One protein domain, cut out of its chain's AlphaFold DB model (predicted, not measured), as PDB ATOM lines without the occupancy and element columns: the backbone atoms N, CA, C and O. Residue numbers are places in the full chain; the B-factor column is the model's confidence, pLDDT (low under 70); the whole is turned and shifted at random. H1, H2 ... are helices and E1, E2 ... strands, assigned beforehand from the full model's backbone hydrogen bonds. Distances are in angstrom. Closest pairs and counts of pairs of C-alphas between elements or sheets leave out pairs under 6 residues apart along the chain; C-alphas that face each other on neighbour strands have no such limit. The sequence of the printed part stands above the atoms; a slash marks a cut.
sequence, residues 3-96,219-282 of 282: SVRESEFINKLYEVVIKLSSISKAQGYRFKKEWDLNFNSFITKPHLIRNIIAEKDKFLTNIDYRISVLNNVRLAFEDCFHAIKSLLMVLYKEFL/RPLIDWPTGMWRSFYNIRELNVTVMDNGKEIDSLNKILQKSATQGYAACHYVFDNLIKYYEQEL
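What this domain is: This is residues 3 to 96 and 219 to 282 of the 282 residues of an uncharacterized protein of Candidatus Lokiarchaeota archaeon (UniProt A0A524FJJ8). Two long helices, H1 and H3, run the same way side by side and make the length of a rod; between them the long link of residues 39 to 55 folds back along the rod to short H2. H5 packs along H1, and the helical hairpin of H6 and H7 packs through H7 on the first part of H3. The printed part has 158 residues, with seven named helices and one named strand in the order H1 H2 H3 H4 H5 E1 H6 H7, and its class is mostly helix. It is compact, with a radius of gyration of the C-alphas of 17.4 A and spans of 58 by 28 by 21 A.

How they stand to each other: H1, residues 6 to 38, and H3, residues 63 to 95, are the hubs, each touching four helices. They touch through residues 17 to 24 and 70 to 76, closest at the C-alphas of Val 17 and Val 73, 7.3 A, with a shallow tilt of 26 degrees, the same way. H2, residues 56 to 61, forms a helical hairpin with H1, closest at the C-alphas of Ile 10 and Leu 60, 6.6 A; H2 and H3 touch only at the corner, closest at the C-alphas of Phe 59 and Arg 66, 4.8 A. H4, residues 219 to 222, touches H1 at the C-alphas of Glu 34 and Leu 221, 6.6 A. H5, residues 224 to 232, touches H1, opposite ways at a shallow tilt of 9 degrees, closest at the C-alphas of Leu 20 and Phe 232, 6.1 A. H5 only just touches H3, with 3 pairs of C-alphas within 8 A, closest at Ile 84 and Pro 225, 6.0 A. E1, residues 240 to 242, pairs with no named strand; residues 3 to 4 pair in parallel with its residues 241 to 242. H6, residues 249 to 260, and H7, residues 264 to 279, form a helical hairpin, closest at the C-alphas of Ile 255 and Val 270, 5.7 A. H7 touches residues 63 to 77 of H3, closest at the C-alphas of Ile 67 and Ile 275, 5.5 A. H1 and H7 are apart. Every O i to N i+4 pair is within hydrogen-bond range in H1, H2, H5 and H7, against 28 of 29 in H3 and 5 of 8 in H6; H4 is too short for such a pair.

Where its parts are: H1 begins at C-alpha 6, (-42.836, 22.547, 26.149), and is 47.3 A long; H3 is 46.3 A long. H6 measures 17.9 A and H7 22.5 A, ending at C-alpha 279, (-50.151, 9.823, 19.373).

The domain as a whole: The C-alphas of Ser 41 and Asn 245, the two farthest apart, are 58.1 A apart. Residues 97 to 218 are not printed, and C-alphas 96 and 219 are 14.4 A apart across this cut. The link from H1 to H2 is long. The mean pLDDT of the printed part is 94.9; residues 245 to 247 and 282 are under 70.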
ATOM      1  N   SER A   3     -44.984  27.072  36.042       90.44
ATOM      2  CA  SER A   3     -45.164  27.226  34.604       90.44
ATOM      3  C   SER A   3     -43.865  26.936  33.853       90.44
ATOM      4  O   SER A   3     -42.809  27.407  34.272       90.44
ATOM      5  N   VAL A   4     -43.937  26.179  32.760       92.31
ATOM      6  CA  VAL A   4     -42.778  25.755  31.958       92.31
ATOM      7  C   VAL A   4     -43.077  25.838  30.462       92.31
ATOM      8  O   VAL A   4     -44.241  25.830  30.048       92.31
ATOM      9  N   ARG A   5     -42.028  25.905  29.641       91.44
ATOM     10  CA  ARG A   5     -42.147  25.725  28.181       91.44
ATOM     11  C   ARG A   5     -42.275  24.247  27.820       91.44
ATOM     12  O   ARG A   5     -41.916  23.386  28.623       91.44
ATOM     13  N   GLU A   6     -42.712  23.938  26.602       89.31
ATOM     14  CA  GLU A   6     -42.836  22.547  26.149       89.31
ATOM     15  C   GLU A   6     -41.495  21.791  26.203       89.31
ATOM     16  O   GLU A   6     -41.404  20.700  26.762       89.31
ATOM     17  N   SER A   7     -40.411  22.406  25.727       90.75
ATOM     18  CA  SER A   7     -39.070  21.805  25.775       90.75
ATOM     19  C   SER A   7     -38.581  21.535  27.205       90.75
ATOM     20  O   SER A   7     -37.911  20.534  27.467       90.75
ATOM     21  N   GLU A   8     -38.937  22.398  28.155       93.56
ATOM     22  CA  GLU A   8     -38.653  22.205  29.579       93.56
ATOM     23  C   GLU A   8     -39.500  21.061  30.156       93.56
ATOM     24  O   GLU A   8     -38.994  20.250  30.935       93.56
ATOM     25  N   PHE A   9     -40.766  20.948  29.742       94.62
ATOM     26  CA  PHE A   9     -41.640  19.839  30.117       94.62
ATOM     27  C   PHE A   9     -41.115  18.490  29.611       94.62
ATOM     28  O   PHE A   9     -41.018  17.555  30.403       94.62
ATOM     29  N   ILE A  10     -40.706  18.381  28.344       95.50
ATOM     30  CA  ILE A  10     -40.176  17.123  27.785       95.50
ATOM     31  C   ILE A  10     -38.909  16.686  28.544       95.50
ATOM     32  O   ILE A  10     -38.750  15.503  28.855       95.50
ATOM     33  N   ASN A  11     -38.036  17.628  28.918       97.19
ATOM     34  CA  ASN A  11     -36.879  17.329  29.768       97.19
ATOM     35  C   ASN A  11     -37.295  16.818  31.157       97.19
ATOM     36  O   ASN A  11     -36.760  15.812  31.619       97.19
ATOM     37  N   LYS A  12     -38.285  17.448  31.801       97.19
ATOM     38  CA  LYS A  12     -38.831  16.967  33.084       97.19
ATOM     39  C   LYS A  12     -39.447  15.576  32.967       97.19
ATOM     40  O   LYS A  12     -39.260  14.743  33.851       97.19
ATOM     41  N   LEU A  13     -40.160  15.307  31.876       98.25
ATOM     42  CA  LEU A  13     -40.721  13.992  31.601       98.25
ATOM     43  C   LEU A  13     -39.615  12.936  31.490       98.25
ATOM     44  O   LEU A  13     -39.717  11.881  32.113       98.25
ATOM     45  N   TYR A  14     -38.526  13.248  30.783       98.62
ATOM     46  CA  TYR A  14     -37.350  12.384  30.720       98.62
ATOM     47  C   TYR A  14     -36.727  12.137  32.105       98.62
ATOM     48  O   TYR A  14     -36.455  10.992  32.462       98.62
ATOM     49  N   GLU A  15     -36.543  13.181  32.919       98.44
ATOM     50  CA  GLU A  15     -36.013  13.052  34.287       98.44
ATOM     51  C   GLU A  15     -36.870  12.116  35.150       98.44
ATOM     52  O   GLU A  15     -36.342  11.255  35.859       98.44
ATOM     53  N   VAL A  16     -38.199  12.222  35.046       98.38
ATOM     54  CA  VAL A  16     -39.127  11.322  35.742       98.38
ATOM     55  C   VAL A  16     -39.004   9.889  35.231       98.38
ATOM     56  O   VAL A  16     -38.947   8.969  36.045       98.38
ATOM     57  N   VAL A  17     -38.889   9.673  33.919       98.62
ATOM     58  CA  VAL A  17     -38.650   8.336  33.346       98.62
ATOM     59  C   VAL A  17     -37.351   7.724  33.886       98.62
ATOM     60  O   VAL A  17     -37.342   6.556  34.279       98.62
ATOM     61  N   ILE A  18     -36.265   8.497  33.970       98.50
ATOM     62  CA  ILE A  18     -34.976   8.021  34.501       98.50
ATOM     63  C   ILE A  18     -35.045   7.724  36.000       98.50
ATOM     64  O   ILE A  18     -34.494   6.713  36.457       98.50
ATOM     65  N   LYS A  19     -35.770   8.541  36.771       98.31
ATOM     66  CA  LYS A  19     -36.069   8.246  38.179       98.31
ATOM     67  C   LYS A  19     -36.785   6.901  38.309       98.31
ATOM     68  O   LYS A  19     -36.348   6.050  39.084       98.31
ATOM     69  N   LEU A  20     -37.854   6.689  37.539       98.44
ATOM     70  CA  LEU A  20     -38.627   5.446  37.568       98.44
ATOM     71  C   LEU A  20     -37.783   4.244  37.127       98.44
ATOM     72  O   LEU A  20     -37.809   3.217  37.795       98.44
ATOM     73  N   SER A  21     -36.961   4.390  36.086       98.38
ATOM     74  CA  SER A  21     -35.989   3.373  35.661       98.38
ATOM     75  C   SER A  21     -35.025   2.971  36.780       98.38
ATOM     76  O   SER A  21     -34.798   1.784  37.029       98.38
ATOM     77  N   SER A  22     -34.498   3.954  37.511       98.12
ATOM     78  CA  SER A  22     -33.584   3.705  38.628       98.12
ATOM     79  C   SER A  22     -34.277   2.947  39.764       98.12
ATOM     80  O   SER A  22     -33.706   2.003  40.316       98.12
ATOM     81  N   ILE A  23     -35.523   3.317  40.080       98.00
ATOM     82  CA  ILE A  23     -36.340   2.641  41.093       98.00
ATOM     83  C   ILE A  23     -36.654   1.206  40.663       98.00
ATOM     84  O   ILE A  23     -36.398   0.290  41.443       98.00
ATOM     85  N   SER A  24     -37.156   0.991  39.441       97.44
ATOM     86  CA  SER A  24     -37.542  -0.344  38.971       97.44
ATOM     87  C   SER A  24     -36.352  -1.300  38.952       97.44
ATOM     88  O   SER A  24     -36.460  -2.420  39.446       97.44
ATOM     89  N   LYS A  25     -35.184  -0.830  38.499       96.88
ATOM     90  CA  LYS A  25     -33.943  -1.612  38.506       96.88
ATOM     91  C   LYS A  25     -33.513  -1.993  39.923       96.88
ATOM     92  O   LYS A  25     -33.242  -3.162  40.192       96.88
ATOM     93  N   ALA A  26     -33.431  -1.019  40.831       96.69
ATOM     94  CA  ALA A  26     -32.935  -1.254  42.186       96.69
ATOM     95  C   ALA A  26     -33.906  -2.104  43.021       96.69
ATOM     96  O   ALA A  26     -33.498  -3.083  43.650       96.69
ATOM     97  N   GLN A  27     -35.194  -1.752  43.010       96.19
ATOM     98  CA  GLN A  27     -36.218  -2.449  43.785       96.19
ATOM     99  C   GLN A  27     -36.569  -3.808  43.182       96.19
ATOM    100  O   GLN A  27     -36.772  -4.747  43.945       96.19
ATOM    101  N   GLY A  28     -36.580  -3.943  41.853       96.88
ATOM    102  CA  GLY A  28     -36.777  -5.226  41.178       96.88
ATOM    103  C   GLY A  28     -35.651  -6.215  41.485       96.88
ATOM    104  O   GLY A  28     -35.922  -7.363  41.837       96.88
ATOM    105  N   TYR A  29     -34.390  -5.761  41.457       96.62
ATOM    106  CA  TYR A  29     -33.251  -6.582  41.882       96.62
ATOM    107  C   TYR A  29     -33.368  -7.004  43.351       96.62
ATOM    108  O   TYR A  29     -33.218  -8.185  43.660       96.62
ATOM    109  N   ARG A  30     -33.658  -6.054  44.253       96.38
ATOM    110  CA  ARG A  30     -33.812  -6.341  45.685       96.38
ATOM    111  C   ARG A  30     -34.913  -7.370  45.928       96.38
ATOM    112  O   ARG A  30     -34.664  -8.344  46.624       96.38
ATOM    113  N   PHE A  31     -36.087  -7.179  45.329       97.81
ATOM    114  CA  PHE A  31     -37.206  -8.107  45.461       97.81
ATOM    115  C   PHE A  31     -36.826  -9.514  45.013       97.81
ATOM    116  O   PHE A  31     -36.978 -10.460  45.779       97.81
ATOM    117  N   LYS A  32     -36.255  -9.644  43.809       97.56
ATOM    118  CA  LYS A  32     -35.838 -10.946  43.287       97.56
ATOM    119  C   LYS A  32     -34.791 -11.603  44.185       97.56
ATOM    120  O   LYS A  32     -34.904 -12.787  44.463       97.56
ATOM    121  N   LYS A  33     -33.798 -10.848  44.660       97.50
ATOM    122  CA  LYS A  33     -32.761 -11.375  45.554       97.50
ATOM    123  C   LYS A  33     -33.366 -11.932  46.844       97.50
ATOM    124  O   LYS A  33     -33.059 -13.060  47.211       97.50
ATOM    125  N   GLU A  34     -34.211 -11.157  47.523       97.19
ATOM    126  CA  GLU A  34     -34.848 -11.604  48.769       97.19
ATOM    127  C   GLU A  34     -35.806 -12.778  48.526       97.19
ATOM    128  O   GLU A  34     -35.896 -13.685  49.353       97.19
ATOM    129  N   TRP A  35     -36.470 -12.807  47.368       97.56
ATOM    130  CA  TRP A  35     -37.288 -13.940  46.956       97.56
ATOM    131  C   TRP A  35     -36.453 -15.197  46.735       97.56
ATOM    132  O   TRP A  35     -36.788 -16.254  47.254       97.56
ATOM    133  N   ASP A  36     -35.365 -15.108  45.972       96.94
ATOM    134  CA  ASP A  36     -34.510 -16.256  45.675       96.94
ATOM    135  C   ASP A  36     -33.903 -16.843  46.964       96.94
ATOM    136  O   ASP A  36     -33.729 -18.055  47.076       96.94
ATOM    137  N   LEU A  37     -33.597 -15.987  47.945       95.56
ATOM    138  CA  LEU A  37     -33.042 -16.401  49.233       95.56
ATOM    139  C   LEU A  37     -34.064 -17.114  50.121       95.56
ATOM    140  O   LEU A  37     -33.714 -18.104  50.757       95.56
ATOM    141  N   ASN A  38     -35.299 -16.613  50.179       93.88
ATOM    142  CA  ASN A  38     -36.276 -17.080  51.166       93.88
ATOM    143  C   ASN A  38     -37.376 -17.956  50.554       93.88
ATOM    144  O   ASN A  38     -37.820 -18.904  51.186       93.88
ATOM    145  N   PHE A  39     -37.824 -17.670  49.331       95.56
ATOM    146  CA  PHE A  39     -39.045 -18.222  48.724       95.56
ATOM    147  C   PHE A  39     -38.807 -19.023  47.430       95.56
ATOM    148  O   PHE A  39     -39.759 -19.381  46.737       95.56
ATOM    149  N   ASN A  40     -37.560 -19.345  47.071       94.19
ATOM    150  CA  ASN A  40     -37.270 -20.068  45.823       94.19
ATOM    151  C   ASN A  40     -37.856 -21.493  45.771       94.19
ATOM    152  O   ASN A  40     -38.185 -21.984  44.686       94.19
ATOM    153  N   SER A  41     -38.003 -22.148  46.928       93.75
ATOM    154  CA  SER A  41     -38.572 -23.497  47.047       93.75
ATOM    155  C   SER A  41     -40.078 -23.556  46.781       93.75
ATOM    156  O   SER A  41     -40.598 -24.640  46.531       93.75
ATOM    157  N   PHE A  42     -40.777 -22.419  46.816       95.94
ATOM    158  CA  PHE A  42     -42.215 -22.351  46.569       95.94
ATOM    159  C   PHE A  42     -42.557 -22.492  45.080       95.94
ATOM    160  O   PHE A  42     -41.735 -22.232  44.186       95.94
ATOM    161  N   ILE A  43     -43.783 -22.945  44.818       93.81
ATOM    162  CA  ILE A  43     -44.291 -23.218  43.472       93.81
ATOM    163  C   ILE A  43     -44.533 -21.899  42.746       93.81
ATOM    164  O   ILE A  43     -44.043 -21.717  41.627       93.81
ATOM    165  N   THR A  44     -45.255 -20.966  43.376       94.69
ATOM    166  CA  THR A  44     -45.484 -19.640  42.803       94.69
ATOM    167  C   THR A  44     -44.148 -18.929  42.636       94.69
ATOM    168  O   THR A  44     -43.302 -18.897  43.530       94.69
ATOM    169  N   LYS A  45     -43.950 -18.358  41.451       96.06
ATOM    170  CA  LYS A  45     -42.748 -17.606  41.094       96.06
ATOM    171  C   LYS A  45     -43.024 -16.104  41.166       96.06
ATOM    172  O   LYS A  45     -44.176 -15.689  40.999       96.06
ATOM    173  N   PRO A  46     -41.995 -15.279  41.427       96.88
ATOM    174  CA  PRO A  46     -42.191 -13.845  41.524       96.88
ATOM    175  C   PRO A  46     -42.504 -13.281  40.141       96.88
ATOM    176  O   PRO A  46     -41.810 -13.594  39.170       96.88
ATOM    177  N   HIS A  47     -43.497 -12.395  40.052       98.06
ATOM    178  CA  HIS A  47     -43.609 -11.518  38.889       98.06
ATOM    179  C   HIS A  47     -42.447 -10.522  38.915       98.06
ATOM    180  O   HIS A  47     -42.194  -9.873  39.931       98.06
ATOM    181  N   LEU A  48     -41.709 -10.429  37.811       96.94
ATOM    182  CA  LEU A  48     -40.533  -9.568  37.715       96.94
ATOM    183  C   LEU A  48     -40.901  -8.221  37.103       96.94
ATOM    184  O   LEU A  48     -41.672  -8.145  36.150       96.94
ATOM    185  N   ILE A  49     -40.296  -7.162  37.633       97.50
ATOM    186  CA  ILE A  49     -40.479  -5.807  37.120       97.50
ATOM    187  C   ILE A  49     -39.523  -5.595  35.951       97.50
ATOM    188  O   ILE A  49     -38.309  -5.766  36.099       97.50
ATOM    189  N   ARG A  50     -40.061  -5.217  34.787       96.94
ATOM    190  CA  ARG A  50     -39.237  -4.924  33.612       96.94
ATOM    191  C   ARG A  50     -38.308  -3.730  33.833       96.94
ATOM    192  O   ARG A  50     -38.619  -2.768  34.540       96.94
ATOM    193  N   ASN A  51     -37.176  -3.763  33.140       95.31
ATOM    194  CA  ASN A  51     -36.283  -2.616  33.067       95.31
ATOM    195  C   ASN A  51     -36.870  -1.539  32.148       95.31
ATOM    196  O   ASN A  51     -37.353  -1.824  31.051       95.31
ATOM    197  N   ILE A  52     -36.752  -0.285  32.576       97.88
ATOM    198  CA  ILE A  52     -37.085   0.877  31.752       97.88
ATOM    199  C   ILE A  52     -35.772   1.415  31.188       97.88
ATOM    200  O   ILE A  52     -34.869   1.759  31.949       97.88
ATOM    201  N   ILE A  53     -35.648   1.476  29.865       95.94
ATOM    202  CA  ILE A  53     -34.463   1.996  29.172       95.94
ATOM    203  C   ILE A  53     -34.900   3.222  28.375       95.94
ATOM    204  O   ILE A  53     -35.875   3.144  27.633       95.94
ATOM    205  N   ALA A  54     -34.195   4.340  28.548       97.12
ATOM    206  CA  ALA A  54     -34.499   5.593  27.867       97.12
ATOM    207  C   ALA A  54     -33.212   6.350  27.500       97.12
ATOM    208  O   ALA A  54     -32.486   6.843  28.367       97.12
ATOM    209  N   GLU A  55     -32.944   6.460  26.202       97.75
ATOM    210  CA  GLU A  55     -31.852   7.263  25.649       97.75
ATOM    211  C   GLU A  55     -32.298   8.723  25.540       97.75
ATOM    212  O   GLU A  55     -33.316   9.008  24.908       97.75
ATOM    213  N   LYS A  56     -31.539   9.646  26.149       97.88
ATOM    214  CA  LYS A  56     -31.924  11.061  26.256       97.88
ATOM    215  C   LYS A  56     -32.232  11.675  24.897       97.88
ATOM    216  O   LYS A  56     -33.348  12.130  24.681       97.88
ATOM    217  N   ASP A  57     -31.272  11.639  23.981       97.81
ATOM    218  CA  ASP A  57     -31.395  12.348  22.706       97.81
ATOM    219  C   ASP A  57     -32.591  11.835  21.900       97.81
ATOM    220  O   ASP A  57     -33.436  12.625  21.488       97.81
ATOM    221  N   LYS A  58     -32.757  10.508  21.797       97.94
ATOM    222  CA  LYS A  58     -33.915   9.901  21.122       97.94
ATOM    223  C   LYS A  58     -35.237  10.262  21.796       97.94
ATOM    224  O   LYS A  58     -36.203  10.551  21.103       97.94
ATOM    225  N   PHE A  59     -35.300  10.265  23.127       98.19
ATOM    226  CA  PHE A  59     -36.519  10.621  23.860       98.19
ATOM    227  C   PHE A  59     -36.934  12.079  23.633       98.19
ATOM    228  O   PHE A  59     -38.125  12.391  23.523       98.19
ATOM    229  N   LEU A  60     -35.951  12.978  23.553       96.94
ATOM    230  CA  LEU A  60     -36.194  14.396  23.323       96.94
ATOM    231  C   LEU A  60     -36.608  14.673  21.871       96.94
ATOM    232  O   LEU A  60     -37.509  15.483  21.666       96.94
ATOM    233  N   THR A  61     -36.013  13.997  20.882       96.25
ATOM    234  CA  THR A  61     -36.189  14.352  19.461       96.25
ATOM    235  C   THR A  61     -37.133  13.449  18.665       96.25
ATOM    236  O   THR A  61     -37.543  13.842  17.580       96.25
ATOM    237  N   ASN A  62     -37.459  12.244  19.141       97.25
ATOM    238  CA  ASN A  62     -38.282  11.275  18.411       97.25
ATOM    239  C   ASN A  62     -39.557  10.936  19.207       97.25
ATOM    240  O   ASN A  62     -39.490  10.318  20.272       97.25
ATOM    241  N   ILE A  63     -40.716  11.337  18.669       95.75
ATOM    242  CA  ILE A  63     -42.034  11.145  19.295       95.75
ATOM    243  C   ILE A  63     -42.388   9.654  19.408       95.75
ATOM    244  O   ILE A  63     -42.779   9.217  20.489       95.75
ATOM    245  N   ASP A  64     -42.161   8.844  18.369       98.06
ATOM    246  CA  ASP A  64     -42.430   7.396  18.405       98.06
ATOM    247  C   ASP A  64     -41.608   6.687  19.490       98.06
ATOM    248  O   ASP A  64     -42.113   5.859  20.256       98.06
ATOM    249  N   TYR A  65     -40.325   7.041  19.606       98.38
ATOM    250  CA  TYR A  65     -39.456   6.511  20.654       98.38
ATOM    251  C   TYR A  65     -39.938   6.942  22.042       98.38
ATOM    252  O   TYR A  65     -39.975   6.127  22.967       98.38
ATOM    253  N   ARG A  66     -40.357   8.204  22.194       98.06
ATOM    254  CA  ARG A  66     -40.942   8.714  23.438       98.06
ATOM    255  C   ARG A  66     -42.183   7.914  23.831       98.06
ATOM    256  O   ARG A  66     -42.243   7.432  24.959       98.06
ATOM    257  N   ILE A  67     -43.119   7.707  22.905       98.38
ATOM    258  CA  ILE A  67     -44.328   6.894  23.115       98.38
ATOM    259  C   ILE A  67     -43.958   5.470  23.547       98.38
ATOM    260  O   ILE A  67     -44.524   4.950  24.511       98.38
ATOM    261  N   SER A  68     -42.979   4.844  22.889       98.44
ATOM    262  CA  SER A  68     -42.496   3.503  23.247       98.44
ATOM    263  C   SER A  68     -41.959   3.442  24.684       98.44
ATOM    264  O   SER A  68     -42.318   2.545  25.454       98.44
ATOM    265  N   VAL A  69     -41.160   4.432  25.089       98.69
ATOM    266  CA  VAL A  69     -40.622   4.529  26.453       98.69
ATOM    267  C   VAL A  69     -41.736   4.752  27.481       98.69
ATOM    268  O   VAL A  69     -41.746   4.082  28.515       98.69
ATOM    269  N   LEU A  70     -42.699   5.639  27.205       98.56
ATOM    270  CA  LEU A  70     -43.845   5.875  28.093       98.56
ATOM    271  C   LEU A  70     -44.713   4.618  28.248       98.56
ATOM    272  O   LEU A  70     -45.112   4.284  29.363       98.56
ATOM    273  N   ASN A  71     -44.928   3.870  27.163       98.38
ATOM    274  CA  ASN A  71     -45.591   2.567  27.204       98.38
ATOM    275  C   ASN A  71     -44.829   1.556  28.069       98.38
ATOM    276  O   ASN A  71     -45.441   0.809  28.832       98.38
ATOM    277  N   ASN A  72     -43.497   1.542  27.996       98.44
ATOM    278  CA  ASN A  72     -42.682   0.670  28.839       98.44
ATOM    279  C   ASN A  72     -42.816   1.028  30.332       98.44
ATOM    280  O   ASN A  72     -42.936   0.134  31.168       98.44
ATOM    281  N   VAL A  73     -42.872   2.323  30.674       98.50
ATOM    282  CA  VAL A  73     -43.152   2.775  32.051       98.50
ATOM    283  C   VAL A  73     -44.535   2.316  32.511       98.50
ATOM    284  O   VAL A  73     -44.655   1.739  33.591       98.50
ATOM    285  N   ARG A  74     -45.569   2.510  31.683       97.75
ATOM    286  CA  ARG A  74     -46.935   2.058  31.979       97.75
ATOM    287  C   ARG A  74     -46.981   0.557  32.266       97.75
ATOM    288  O   ARG A  74     -47.559   0.136  33.259       97.75
ATOM    289  N   LEU A  75     -46.330  -0.258  31.443       97.88
ATOM    290  CA  LEU A  75     -46.287  -1.704  31.661       97.88
ATOM    291  C   LEU A  75     -45.465  -2.096  32.904       97.88
ATOM    292  O   LEU A  75     -45.777  -3.089  33.552       97.88
ATOM    293  N   ALA A  76     -44.447  -1.318  33.279       98.25
ATOM    294  CA  ALA A  76     -43.722  -1.538  34.531       98.25
ATOM    295  C   ALA A  76     -44.590  -1.244  35.772       98.25
ATOM    296  O   ALA A  76     -44.396  -1.874  36.813       98.25
ATOM    297  N   PHE A  77     -45.560  -0.323  35.680       97.44
ATOM    298  CA  PHE A  77     -46.563  -0.118  36.733       97.44
ATOM    299  C   PHE A  77     -47.418  -1.367  36.956       97.44
ATOM    300  O   PHE A  77     -47.632  -1.733  38.112       97.44
ATOM    301  N   GLU A  78     -47.845  -2.031  35.882       96.62
ATOM    302  CA  GLU A  78     -48.570  -3.309  35.943       96.62
ATOM    303  C   GLU A  78     -47.694  -4.411  36.553       96.62
ATOM    304  O   GLU A  78     -48.119  -5.119  37.466       96.62
ATOM    305  N   ASP A  79     -46.430  -4.517  36.127       98.19
ATOM    306  CA  ASP A  79     -45.521  -5.522  36.686       98.19
ATOM    307  C   ASP A  79     -45.320  -5.347  38.196       98.19
ATOM    308  O   ASP A  79     -45.264  -6.326  38.938       98.19
ATOM    309  N   CYS A  80     -45.207  -4.104  38.670       97.19
ATOM    310  CA  CYS A  80     -45.070  -3.814  40.094       97.19
ATOM    311  C   CYS A  80     -46.321  -4.231  40.881       97.19
ATOM    312  O   CYS A  80     -46.200  -4.808  41.963       97.19
ATOM    313  N   PHE A  81     -47.516  -3.979  40.340       96.44
ATOM    314  CA  PHE A  81     -48.767  -4.439  40.942       96.44
ATOM    315  C   PHE A  81     -48.797  -5.971  41.047       96.44
ATOM    316  O   PHE A  81     -49.043  -6.524  42.121       96.44
ATOM    317  N   HIS A  82     -48.451  -6.665  39.962       97.38
ATOM    318  CA  HIS A  82     -48.409  -8.124  39.937       97.38
ATOM    319  C   HIS A  82     -47.298  -8.722  40.810       97.38
ATOM    320  O   HIS A  82     -47.503  -9.786  41.384       97.38
ATOM    321  N   ALA A  83     -46.166  -8.041  40.993       97.88
ATOM    322  CA  ALA A  83     -45.112  -8.473  41.914       97.88
ATOM    323  C   ALA A  83     -45.602  -8.501  43.370       97.88
ATOM    324  O   ALA A  83     -45.358  -9.474  44.087       97.88
ATOM    325  N   ILE A  84     -46.354  -7.474  43.789       97.12
ATOM    326  CA  ILE A  84     -47.007  -7.449  45.107       97.12
ATOM    327  C   ILE A  84     -48.025  -8.589  45.207       97.12
ATOM    328  O   ILE A  84     -48.031  -9.314  46.202       97.12
ATOM    329  N   LYS A  85     -48.828  -8.811  44.159       97.00
ATOM    330  CA  LYS A  85     -49.792  -9.917  44.119       97.00
ATOM    331  C   LYS A  85     -49.126 -11.283  44.261       97.00
ATOM    332  O   LYS A  85     -49.552 -12.071  45.099       97.00
ATOM    333  N   SER A  86     -48.059 -11.559  43.509       97.38
ATOM    334  CA  SER A  86     -47.285 -12.804  43.623       97.38
ATOM    335  C   SER A  86     -46.750 -13.013  45.036       97.38
ATOM    336  O   SER A  86     -46.822 -14.126  45.554       97.38
ATOM    337  N   LEU A  87     -46.252 -11.950  45.678       97.81
ATOM    338  CA  LEU A  87     -45.791 -12.012  47.062       97.81
ATOM    339  C   LEU A  87     -46.924 -12.384  48.019       97.81
ATOM    340  O   LEU A  87     -46.772 -13.314  48.806       97.81
ATOM    341  N   LEU A  88     -48.063 -11.697  47.940       96.94
ATOM    342  CA  LEU A  88     -49.212 -11.993  48.798       96.94
ATOM    343  C   LEU A  88     -49.768 -13.400  48.546       96.94
ATOM    344  O   LEU A  88     -50.126 -14.092  49.497       96.94
ATOM    345  N   MET A  89     -49.775 -13.851  47.289       96.38
ATOM    346  CA  MET A  89     -50.155 -15.216  46.931       96.38
ATOM    347  C   MET A  89     -49.239 -16.249  47.590       96.38
ATOM    348  O   MET A  89     -49.757 -17.148  48.245       96.38
ATOM    349  N   VAL A  90     -47.911 -16.118  47.480       97.38
ATOM    350  CA  VAL A  90     -46.979 -17.038  48.161       97.38
ATOM    351  C   VAL A  90     -47.174 -17.003  49.663       97.38
ATOM    352  O   VAL A  90     -47.256 -18.055  50.290       97.38
ATOM    353  N   LEU A  91     -47.287 -15.808  50.243       97.38
ATOM    354  CA  LEU A  91     -47.435 -15.666  51.685       97.38
ATOM    355  C   LEU A  91     -48.676 -16.396  52.190       97.38
ATOM    356  O   LEU A  91     -48.556 -17.197  53.105       97.38
ATOM    357  N   TYR A  92     -49.848 -16.167  51.598       96.31
ATOM    358  CA  TYR A  92     -51.105 -16.703  52.133       96.31
ATOM    359  C   TYR A  92     -51.486 -18.089  51.619       96.31
ATOM    360  O   TYR A  92     -52.230 -18.785  52.306       96.31
ATOM    361  N   LYS A  93     -51.008 -18.504  50.440       95.25
ATOM    362  CA  LYS A  93     -51.352 -19.815  49.862       95.25
ATOM    363  C   LYS A  93     -50.288 -20.879  50.094       95.25
ATOM    364  O   LYS A  93     -50.623 -22.058  50.055       95.25
ATOM    365  N   GLU A  94     -49.039 -20.482  50.333       95.88
ATOM    366  CA  GLU A  94     -47.926 -21.424  50.470       95.88
ATOM    367  C   GLU A  94     -47.229 -21.281  51.826       95.88
ATOM    368  O   GLU A  94     -47.269 -22.208  52.625       95.88
ATOM    369  N   PHE A  95     -46.648 -20.120  52.144       97.19
ATOM    370  CA  PHE A  95     -45.850 -19.951  53.365       97.19
ATOM    371  C   PHE A  95     -46.689 -20.073  54.651       97.19
ATOM    372  O   PHE A  95     -46.380 -20.891  55.517       97.19
ATOM    373  N   LEU A  96     -47.766 -19.288  54.774       96.25
ATOM    374  CA  LEU A  96     -48.642 -19.258  55.954       96.25
ATOM    375  C   LEU A  96     -49.586 -20.466  56.047       96.25
ATOM    376  O   LEU A  96     -50.282 -20.625  57.052       96.25
ATOM    377  N   ARG A 219     -39.369  -9.730  56.809       96.50
ATOM    378  CA  ARG A 219     -39.381  -8.263  56.784       96.50
ATOM    379  C   ARG A 219     -38.856  -7.649  55.480       96.50
ATOM    380  O   ARG A 219     -39.520  -6.739  54.988       96.50
ATOM    381  N   PRO A 220     -37.744  -8.111  54.869       95.81
ATOM    382  CA  PRO A 220     -37.279  -7.542  53.604       95.81
ATOM    383  C   PRO A 220     -38.310  -7.643  52.476       95.81
ATOM    384  O   PRO A 220     -38.392  -6.730  51.656       95.81
ATOM    385  N   LEU A 221     -39.103  -8.718  52.457       96.56
ATOM    386  CA  LEU A 221     -40.181  -8.938  51.496       96.56
ATOM    387  C   LEU A 221     -41.465  -8.207  51.904       96.56
ATOM    388  O   LEU A 221     -42.124  -7.650  51.041       96.56
ATOM    389  N   ILE A 222     -41.804  -8.147  53.195       96.69
ATOM    390  CA  ILE A 222     -43.026  -7.488  53.694       96.69
ATOM    391  C   ILE A 222     -42.946  -5.956  53.635       96.69
ATOM    392  O   ILE A 222     -43.939  -5.308  53.313       96.69
ATOM    393  N   ASP A 223     -41.776  -5.367  53.891       95.50
ATOM    394  CA  ASP A 223     -41.579  -3.910  53.822       95.50
ATOM    395  C   ASP A 223     -41.436  -3.419  52.364       95.50
ATOM    396  O   ASP A 223     -41.650  -2.236  52.067       95.50
ATOM    397  N   TRP A 224     -41.070  -4.315  51.436       96.88
ATOM    398  CA  TRP A 224     -40.810  -3.974  50.036       96.88
ATOM    399  C   TRP A 224     -42.029  -3.383  49.303       96.88
ATOM    400  O   TRP A 224     -41.856  -2.314  48.711       96.88
ATOM    401  N   PRO A 225     -43.249  -3.967  49.365       96.38
ATOM    402  CA  PRO A 225     -44.439  -3.420  48.716       96.38
ATOM    403  C   PRO A 225     -44.679  -1.950  49.050       96.38
ATOM    404  O   PRO A 225     -44.850  -1.132  48.149       96.38
ATOM    405  N   THR A 226     -44.619  -1.582  50.331       93.44
ATOM    406  CA  THR A 226     -44.836  -0.201  50.778       93.44
ATOM    407  C   THR A 226     -43.747   0.741  50.268       93.44
ATOM    408  O   THR A 226     -44.049   1.834  49.777       93.44
ATOM    409  N   GLY A 227     -42.478   0.329  50.345       93.31
ATOM    410  CA  GLY A 227     -41.353   1.118  49.835       93.31
ATOM    411  C   GLY A 227     -41.420   1.327  48.320       93.31
ATOM    412  O   GLY A 227     -41.266   2.453  47.834       93.31
ATOM    413  N   MET A 228     -41.707   0.258  47.578       95.50
ATOM    414  CA  MET A 228     -41.878   0.291  46.130       95.50
ATOM    415  C   MET A 228     -43.074   1.165  45.745       95.50
ATOM    416  O   MET A 228     -42.923   2.089  44.952       95.50
ATOM    417  N   TRP A 229     -44.235   0.967  46.369       94.44
ATOM    418  CA  TRP A 229     -45.450   1.714  46.045       94.44
ATOM    419  C   TRP A 229     -45.286   3.220  46.267       94.44
ATOM    420  O   TRP A 229     -45.651   4.034  45.416       94.44
ATOM    421  N   ARG A 230     -44.701   3.609  47.409       91.50
ATOM    422  CA  ARG A 230     -44.501   5.024  47.757       91.50
ATOM    423  C   ARG A 230     -43.502   5.717  46.830       91.50
ATOM    424  O   ARG A 230     -43.665   6.904  46.557       91.50
ATOM    425  N   SER A 231     -42.480   5.009  46.359       94.12
ATOM    426  CA  SER A 231     -41.445   5.595  45.501       94.12
ATOM    427  C   SER A 231     -41.821   5.567  44.018       94.12
ATOM    428  O   SER A 231     -41.690   6.582  43.336       94.12
ATOM    429  N   PHE A 232     -42.322   4.434  43.525       96.69
ATOM    430  CA  PHE A 232     -42.558   4.196  42.104       96.69
ATOM    431  C   PHE A 232     -43.832   4.869  41.585       96.69
ATOM    432  O   PHE A 232     -43.837   5.395  40.478       96.69
ATOM    433  N   TYR A 233     -44.887   4.952  42.402       96.50
ATOM    434  CA  TYR A 233     -46.128   5.648  42.039       96.50
ATOM    435  C   TYR A 233     -46.169   7.097  42.536       96.50
ATOM    436  O   TYR A 233     -47.205   7.590  42.991       96.50
ATOM    437  N   ASN A 234     -45.028   7.782  42.486       95.75
ATOM    438  CA  ASN A 234     -44.909   9.195  42.821       95.75
ATOM    439  C   ASN A 234     -44.239   9.943  41.668       95.75
ATOM    440  O   ASN A 234     -43.031   9.827  41.469       95.75
ATOM    441  N   ILE A 235     -45.032  10.716  40.929       97.31
ATOM    442  CA  ILE A 235     -44.616  11.452  39.724       97.31
ATOM    443  C   ILE A 235     -44.931  12.951  39.837       97.31
ATOM    444  O   ILE A 235     -45.154  13.627  38.835       97.31
ATOM    445  N   ARG A 236     -44.984  13.480  41.068       96.31
ATOM    446  CA  ARG A 236     -45.379  14.872  41.358       96.31
ATOM    447  C   ARG A 236     -44.544  15.925  40.642       96.31
ATOM    448  O   ARG A 236     -45.009  17.048  40.479       96.31
ATOM    449  N   GLU A 237     -43.343  15.581  40.199       95.56
ATOM    450  CA  GLU A 237     -42.476  16.450  39.407       95.56
ATOM    451  C   GLU A 237     -43.096  16.820  38.047       95.56
ATOM    452  O   GLU A 237     -42.734  17.847  37.477       95.56
ATOM    453  N   LEU A 238     -44.069  16.034  37.562       96.88
ATOM    454  CA  LEU A 238     -44.863  16.335  36.366       96.88
ATOM    455  C   LEU A 238     -46.041  17.282  36.632       96.88
ATOM    456  O   LEU A 238     -46.741  17.650  35.695       96.88
ATOM    457  N   ASN A 239     -46.288  17.694  37.880       96.50
ATOM    458  CA  ASN A 239     -47.350  18.645  38.215       96.50
ATOM    459  C   ASN A 239     -46.930  20.090  37.876       96.50
ATOM    460  O   ASN A 239     -46.631  20.906  38.756       96.50
ATOM    461  N   VAL A 240     -46.872  20.378  36.578       94.69
ATOM    462  CA  VAL A 240     -46.489  21.664  35.985       94.69
ATOM    463  C   VAL A 240     -47.598  22.181  35.070       94.69
ATOM    464  O   VAL A 240     -48.504  21.441  34.697       94.69
ATOM    465  N   THR A 241     -47.516  23.459  34.710       95.00
ATOM    466  CA  THR A 241     -48.383  24.069  33.695       95.00
ATOM    467  C   THR A 241     -47.542  24.393  32.468       95.00
ATOM    468  O   THR A 241     -46.591  25.165  32.563       95.00
ATOM    469  N   VAL A 242     -47.867  23.812  31.320       92.88
ATOM    470  CA  VAL A 242     -47.175  24.096  30.059       92.88
ATOM    471  C   VAL A 242     -47.838  25.315  29.412       92.88
ATOM    472  O   VAL A 242     -49.058  25.333  29.251       92.88
ATOM    473  N   MET A 243     -47.047  26.353  29.116       88.69
ATOM    474  CA  MET A 243     -47.540  27.666  28.650       88.69
ATOM    475  C   MET A 243     -47.573  27.835  27.123       88.69
ATOM    476  O   MET A 243     -47.796  28.946  26.650       88.69
ATOM    477  N   ASP A 244     -47.296  26.784  26.355       75.94
ATOM    478  CA  ASP A 244     -47.180  26.908  24.901       75.94
ATOM    479  C   ASP A 244     -48.543  27.009  24.203       75.94
ATOM    480  O   ASP A 244     -49.539  26.460  24.669       75.94
ATOM    481  N   ASN A 245     -48.580  27.660  23.037       65.19
ATOM    482  CA  ASN A 245     -49.803  27.794  22.226       65.19
ATOM    483  C   ASN A 245     -50.059  26.552  21.346       65.19
ATOM    484  O   ASN A 245     -50.653  26.653  20.270       65.19
ATOM    485  N   GLY A 246     -49.558  25.391  21.775       66.50
ATOM    486  CA  GLY A 246     -49.679  24.123  21.069       66.50
ATOM    487  C   GLY A 246     -51.129  23.645  20.965       66.50
ATOM    488  O   GLY A 246     -52.012  24.041  21.731       66.50
ATOM    489  N   LYS A 247     -51.382  22.767  19.994       68.38
ATOM    490  CA  LYS A 247     -52.685  22.117  19.835       68.38
ATOM    491  C   LYS A 247     -52.954  21.246  21.074       68.38
ATOM    492  O   LYS A 247     -52.058  20.564  21.543       68.38
ATOM    493  N   GLU A 248     -54.174  21.285  21.611       83.75
ATOM    494  CA  GLU A 248     -54.586  20.499  22.793       83.75
ATOM    495  C   GLU A 248     -53.821  20.790  24.109       83.75
ATOM    496  O   GLU A 248     -53.838  19.970  25.033       83.75
ATOM    497  N   ILE A 249     -53.209  21.974  24.272       87.44
ATOM    498  CA  ILE A 249     -52.472  22.326  25.505       87.44
ATOM    499  C   ILE A 249     -53.332  22.240  26.780       87.44
ATOM    500  O   ILE A 249     -52.863  21.830  27.846       87.44
ATOM    501  N   ASP A 250     -54.625  22.555  26.676       89.44
ATOM    502  CA  ASP A 250     -55.580  22.410  27.778       89.44
ATOM    503  C   ASP A 250     -55.765  20.945  28.192       89.44
ATOM    504  O   ASP A 250     -55.948  20.646  29.376       89.44
ATOM    505  N   SER A 251     -55.714  20.025  27.226       91.44
ATOM    506  CA  SER A 251     -55.767  18.584  27.474       91.44
ATOM    507  C   SER A 251     -54.509  18.128  28.212       91.44
ATOM    508  O   SER A 251     -54.615  17.514  29.277       91.44
ATOM    509  N   LEU A 252     -53.323  18.531  27.732       93.31
ATOM    510  CA  LEU A 252     -52.049  18.244  28.396       93.31
ATOM    511  C   LEU A 252     -52.051  18.734  29.848       93.31
ATOM    512  O   LEU A 252     -51.788  17.964  30.772       93.31
ATOM    513  N   ASN A 253     -52.433  19.989  30.083       94.75
ATOM    514  CA  ASN A 253     -52.464  20.561  31.428       94.75
ATOM    515  C   ASN A 253     -53.449  19.831  32.363       94.75
ATOM    516  O   ASN A 253     -53.140  19.631  33.541       94.75
ATOM    517  N   LYS A 254     -54.600  19.356  31.862       94.69
ATOM    518  CA  LYS A 254     -55.532  18.517  32.645       94.69
ATOM    519  C   LYS A 254     -54.925  17.168  33.026       94.69
ATOM    520  O   LYS A 254     -55.142  16.702  34.148       94.69
ATOM    521  N   ILE A 255     -54.164  16.549  32.122       95.81
ATOM    522  CA  ILE A 255     -53.444  15.301  32.400       95.81
ATOM    523  C   ILE A 255     -52.429  15.542  33.521       95.81
ATOM    524  O   ILE A 255     -52.446  14.845  34.537       95.81
ATOM    525  N   LEU A 256     -51.595  16.577  33.387       96.06
ATOM    526  CA  LEU A 256     -50.501  16.867  34.315       96.06
ATOM    527  C   LEU A 256     -50.968  17.216  35.732       96.06
ATOM    528  O   LEU A 256     -50.316  16.810  36.696       96.06
ATOM    529  N   GLN A 257     -52.134  17.854  35.882       95.56
ATOM    530  CA  GLN A 257     -52.744  18.112  37.194       95.56
ATOM    531  C   GLN A 257     -52.962  16.835  38.021       95.56
ATOM    532  O   GLN A 257     -52.877  16.872  39.252       95.56
ATOM    533  N   LYS A 258     -53.207  15.681  37.381       96.12
ATOM    534  CA  LYS A 258     -53.379  14.402  38.094       96.12
ATOM    535  C   LYS A 258     -52.088  13.896  38.734       96.12
ATOM    536  O   LYS A 258     -52.170  13.147  39.706       96.12
ATOM    537  N   SER A 259     -50.928  14.378  38.291       95.31
ATOM    538  CA  SER A 259     -49.621  14.055  38.877       95.31
ATOM    539  C   SER A 259     -49.456  14.580  40.307       95.31
ATOM    540  O   SER A 259     -48.576  14.119  41.029       95.31
ATOM    541  N   ALA A 260     -50.297  15.523  40.757       93.12
ATOM    542  CA  ALA A 260     -50.316  15.978  42.151       93.12
ATOM    543  C   ALA A 260     -50.660  14.842  43.137       93.12
ATOM    544  O   ALA A 260     -50.192  14.827  44.284       93.12
ATOM    545  N   THR A 261     -51.459  13.877  42.677       91.12
ATOM    546  CA  THR A 261     -51.915  12.732  43.461       91.12
ATOM    547  C   THR A 261     -50.932  11.574  43.333       91.12
ATOM    548  O   THR A 261     -50.500  11.217  42.243       91.12
ATOM    549  N   GLN A 262     -50.595  10.960  44.466       88.69
ATOM    550  CA  GLN A 262     -49.739   9.777  44.516       88.69
ATOM    551  C   GLN A 262     -50.575   8.493  44.408       88.69
ATOM    552  O   GLN A 262     -51.698   8.427  44.916       88.69
ATOM    553  N   GLY A 263     -49.997   7.453  43.809       92.19
ATOM    554  CA  GLY A 263     -50.577   6.115  43.751       92.19
ATOM    555  C   GLY A 263     -50.827   5.621  42.331       92.19
ATOM    556  O   GLY A 263     -50.719   6.368  41.355       92.19
ATOM    557  N   TYR A 264     -51.145   4.331  42.249       94.12
ATOM    558  CA  TYR A 264     -51.261   3.582  41.006       94.12
ATOM    559  C   TYR A 264     -52.192   4.256  40.000       94.12
ATOM    560  O   TYR A 264     -51.774   4.584  38.894       94.12
ATOM    561  N   ALA A 265     -53.436   4.526  40.406       93.06
ATOM    562  CA  ALA A 265     -54.467   5.016  39.495       93.06
ATOM    563  C   ALA A 265     -54.106   6.378  38.881       93.06
ATOM    564  O   ALA A 265     -54.346   6.609  37.699       93.06
ATOM    565  N   ALA A 266     -53.499   7.269  39.672       94.56
ATOM    566  CA  ALA A 266     -53.061   8.575  39.194       94.56
ATOM    567  C   ALA A 266     -51.891   8.448  38.208       94.56
ATOM    568  O   ALA A 266     -51.932   9.045  37.136       94.56
ATOM    569  N   CYS A 267     -50.883   7.633  38.534       96.44
ATOM    570  CA  CYS A 267     -49.728   7.432  37.660       96.44
ATOM    571  C   CYS A 267     -50.116   6.753  36.346       96.44
ATOM    572  O   CYS A 267     -49.727   7.224  35.280       96.44
ATOM    573  N   HIS A 268     -50.925   5.692  36.419       95.62
ATOM    574  CA  HIS A 268     -51.420   4.986  35.243       95.62
ATOM    575  C   HIS A 268     -52.223   5.931  34.341       95.62
ATOM    576  O   HIS A 268     -51.941   6.025  33.152       95.62
ATOM    577  N   TYR A 269     -53.138   6.723  34.917       96.81
ATOM    578  CA  TYR A 269     -53.891   7.732  34.169       96.81
ATOM    579  C   TYR A 269     -52.978   8.740  33.463       96.81
ATOM    580  O   TYR A 269     -53.193   9.042  32.291       96.81
ATOM    581  N   VAL A 270     -51.974   9.283  34.159       98.06
ATOM    582  CA  VAL A 270     -51.074  10.282  33.568       98.06
ATOM    583  C   VAL A 270     -50.330   9.690  32.376       98.06
ATOM    584  O   VAL A 270     -50.368  10.270  31.296       98.06
ATOM    585  N   PHE A 271     -49.705   8.522  32.532       98.12
ATOM    586  CA  PHE A 271     -48.913   7.923  31.458       98.12
ATOM    587  C   PHE A 271     -49.775   7.451  30.282       98.12
ATOM    588  O   PHE A 271     -49.404   7.717  29.142       98.12
ATOM    589  N   ASP A 272     -50.949   6.860  30.531       97.56
ATOM    590  CA  ASP A 272     -51.910   6.494  29.477       97.56
ATOM    591  C   ASP A 272     -52.288   7.680  28.599       97.56
ATOM    592  O   ASP A 272     -52.359   7.571  27.376       97.56
ATOM    593  N   ASN A 273     -52.588   8.816  29.226       97.31
ATOM    594  CA  ASN A 273     -53.061   9.976  28.491       97.31
ATOM    595  C   ASN A 273     -51.908  10.783  27.889       97.31
ATOM    596  O   ASN A 273     -52.115  11.401  26.854       97.31
ATOM    597  N   LEU A 274     -50.694  10.726  28.453       97.06
ATOM    598  CA  LEU A 274     -49.498  11.252  27.787       97.06
ATOM    599  C   LEU A 274     -49.172  10.476  26.508       97.06
ATOM    600  O   LEU A 274     -48.814  11.088  25.509       97.06
ATOM    601  N   ILE A 275     -49.327   9.147  26.514       97.19
ATOM    602  CA  ILE A 275     -49.180   8.322  25.306       97.19
ATOM    603  C   ILE A 275     -50.170   8.791  24.234       97.19
ATOM    604  O   ILE A 275     -49.746   9.173  23.150       97.19
ATOM    605  N   LYS A 276     -51.464   8.867  24.576       95.50
ATOM    606  CA  LYS A 276     -52.516   9.330  23.654       95.50
ATOM    607  C   LYS A 276     -52.290  10.755  23.154       95.50
ATOM    608  O   LYS A 276     -52.582  11.046  22.002       95.50
ATOM    609  N   TYR A 277     -51.803  11.640  24.022       94.12
ATOM    610  CA  TYR A 277     -51.467  13.014  23.662       94.12
ATOM    611  C   TYR A 277     -50.401  13.037  22.560       94.12
ATOM    612  O   TYR A 277     -50.620  13.643  21.518       94.12
ATOM    613  N   TYR A 278     -49.299  12.302  22.733       93.50
ATOM    614  CA  TYR A 278     -48.245  12.233  21.716       93.50
ATOM    615  C   TYR A 278     -48.671  11.480  20.447       93.50
ATOM    616  O   TYR A 278     -48.217  11.828  19.364       93.50
ATOM    617  N   GLU A 279     -49.562  10.490  20.546       93.06
ATOM    618  CA  GLU A 279     -50.151   9.823  19.373       93.06
ATOM    619  C   GLU A 279     -51.002  10.775  18.514       93.06
ATOM    620  O   GLU A 279     -51.127  10.555  17.315       93.06
ATOM    621  N   GLN A 280     -51.582  11.828  19.103       88.25
ATOM    622  CA  GLN A 280     -52.355  12.852  18.384       88.25
ATOM    623  C   GLN A 280     -51.483  13.947  17.748       88.25
ATOM    624  O   GLN A 280     -51.994  14.740  16.952       88.25
ATOM    625  N   GLU A 281     -50.201  14.023  18.117       78.00
ATOM    626  CA  GLU A 281     -49.216  14.939  17.527       78.00
ATOM    627  C   GLU A 281     -48.512  14.356  16.286       78.00
ATOM    628  O   GLU A 281     -47.849  15.110  15.569       78.00
ATOM    629  N   LEU A 282     -48.651  13.045  16.042       69.38
ATOM    630  CA  LEU A 282     -48.190  12.347  14.833       69.38
ATOM    631  C   LEU A 282     -49.126  12.606  13.640       69.38
ATOM    632  O   LEU A 282     -48.592  12.780  12.521       69.38
TER     633      LEU A 282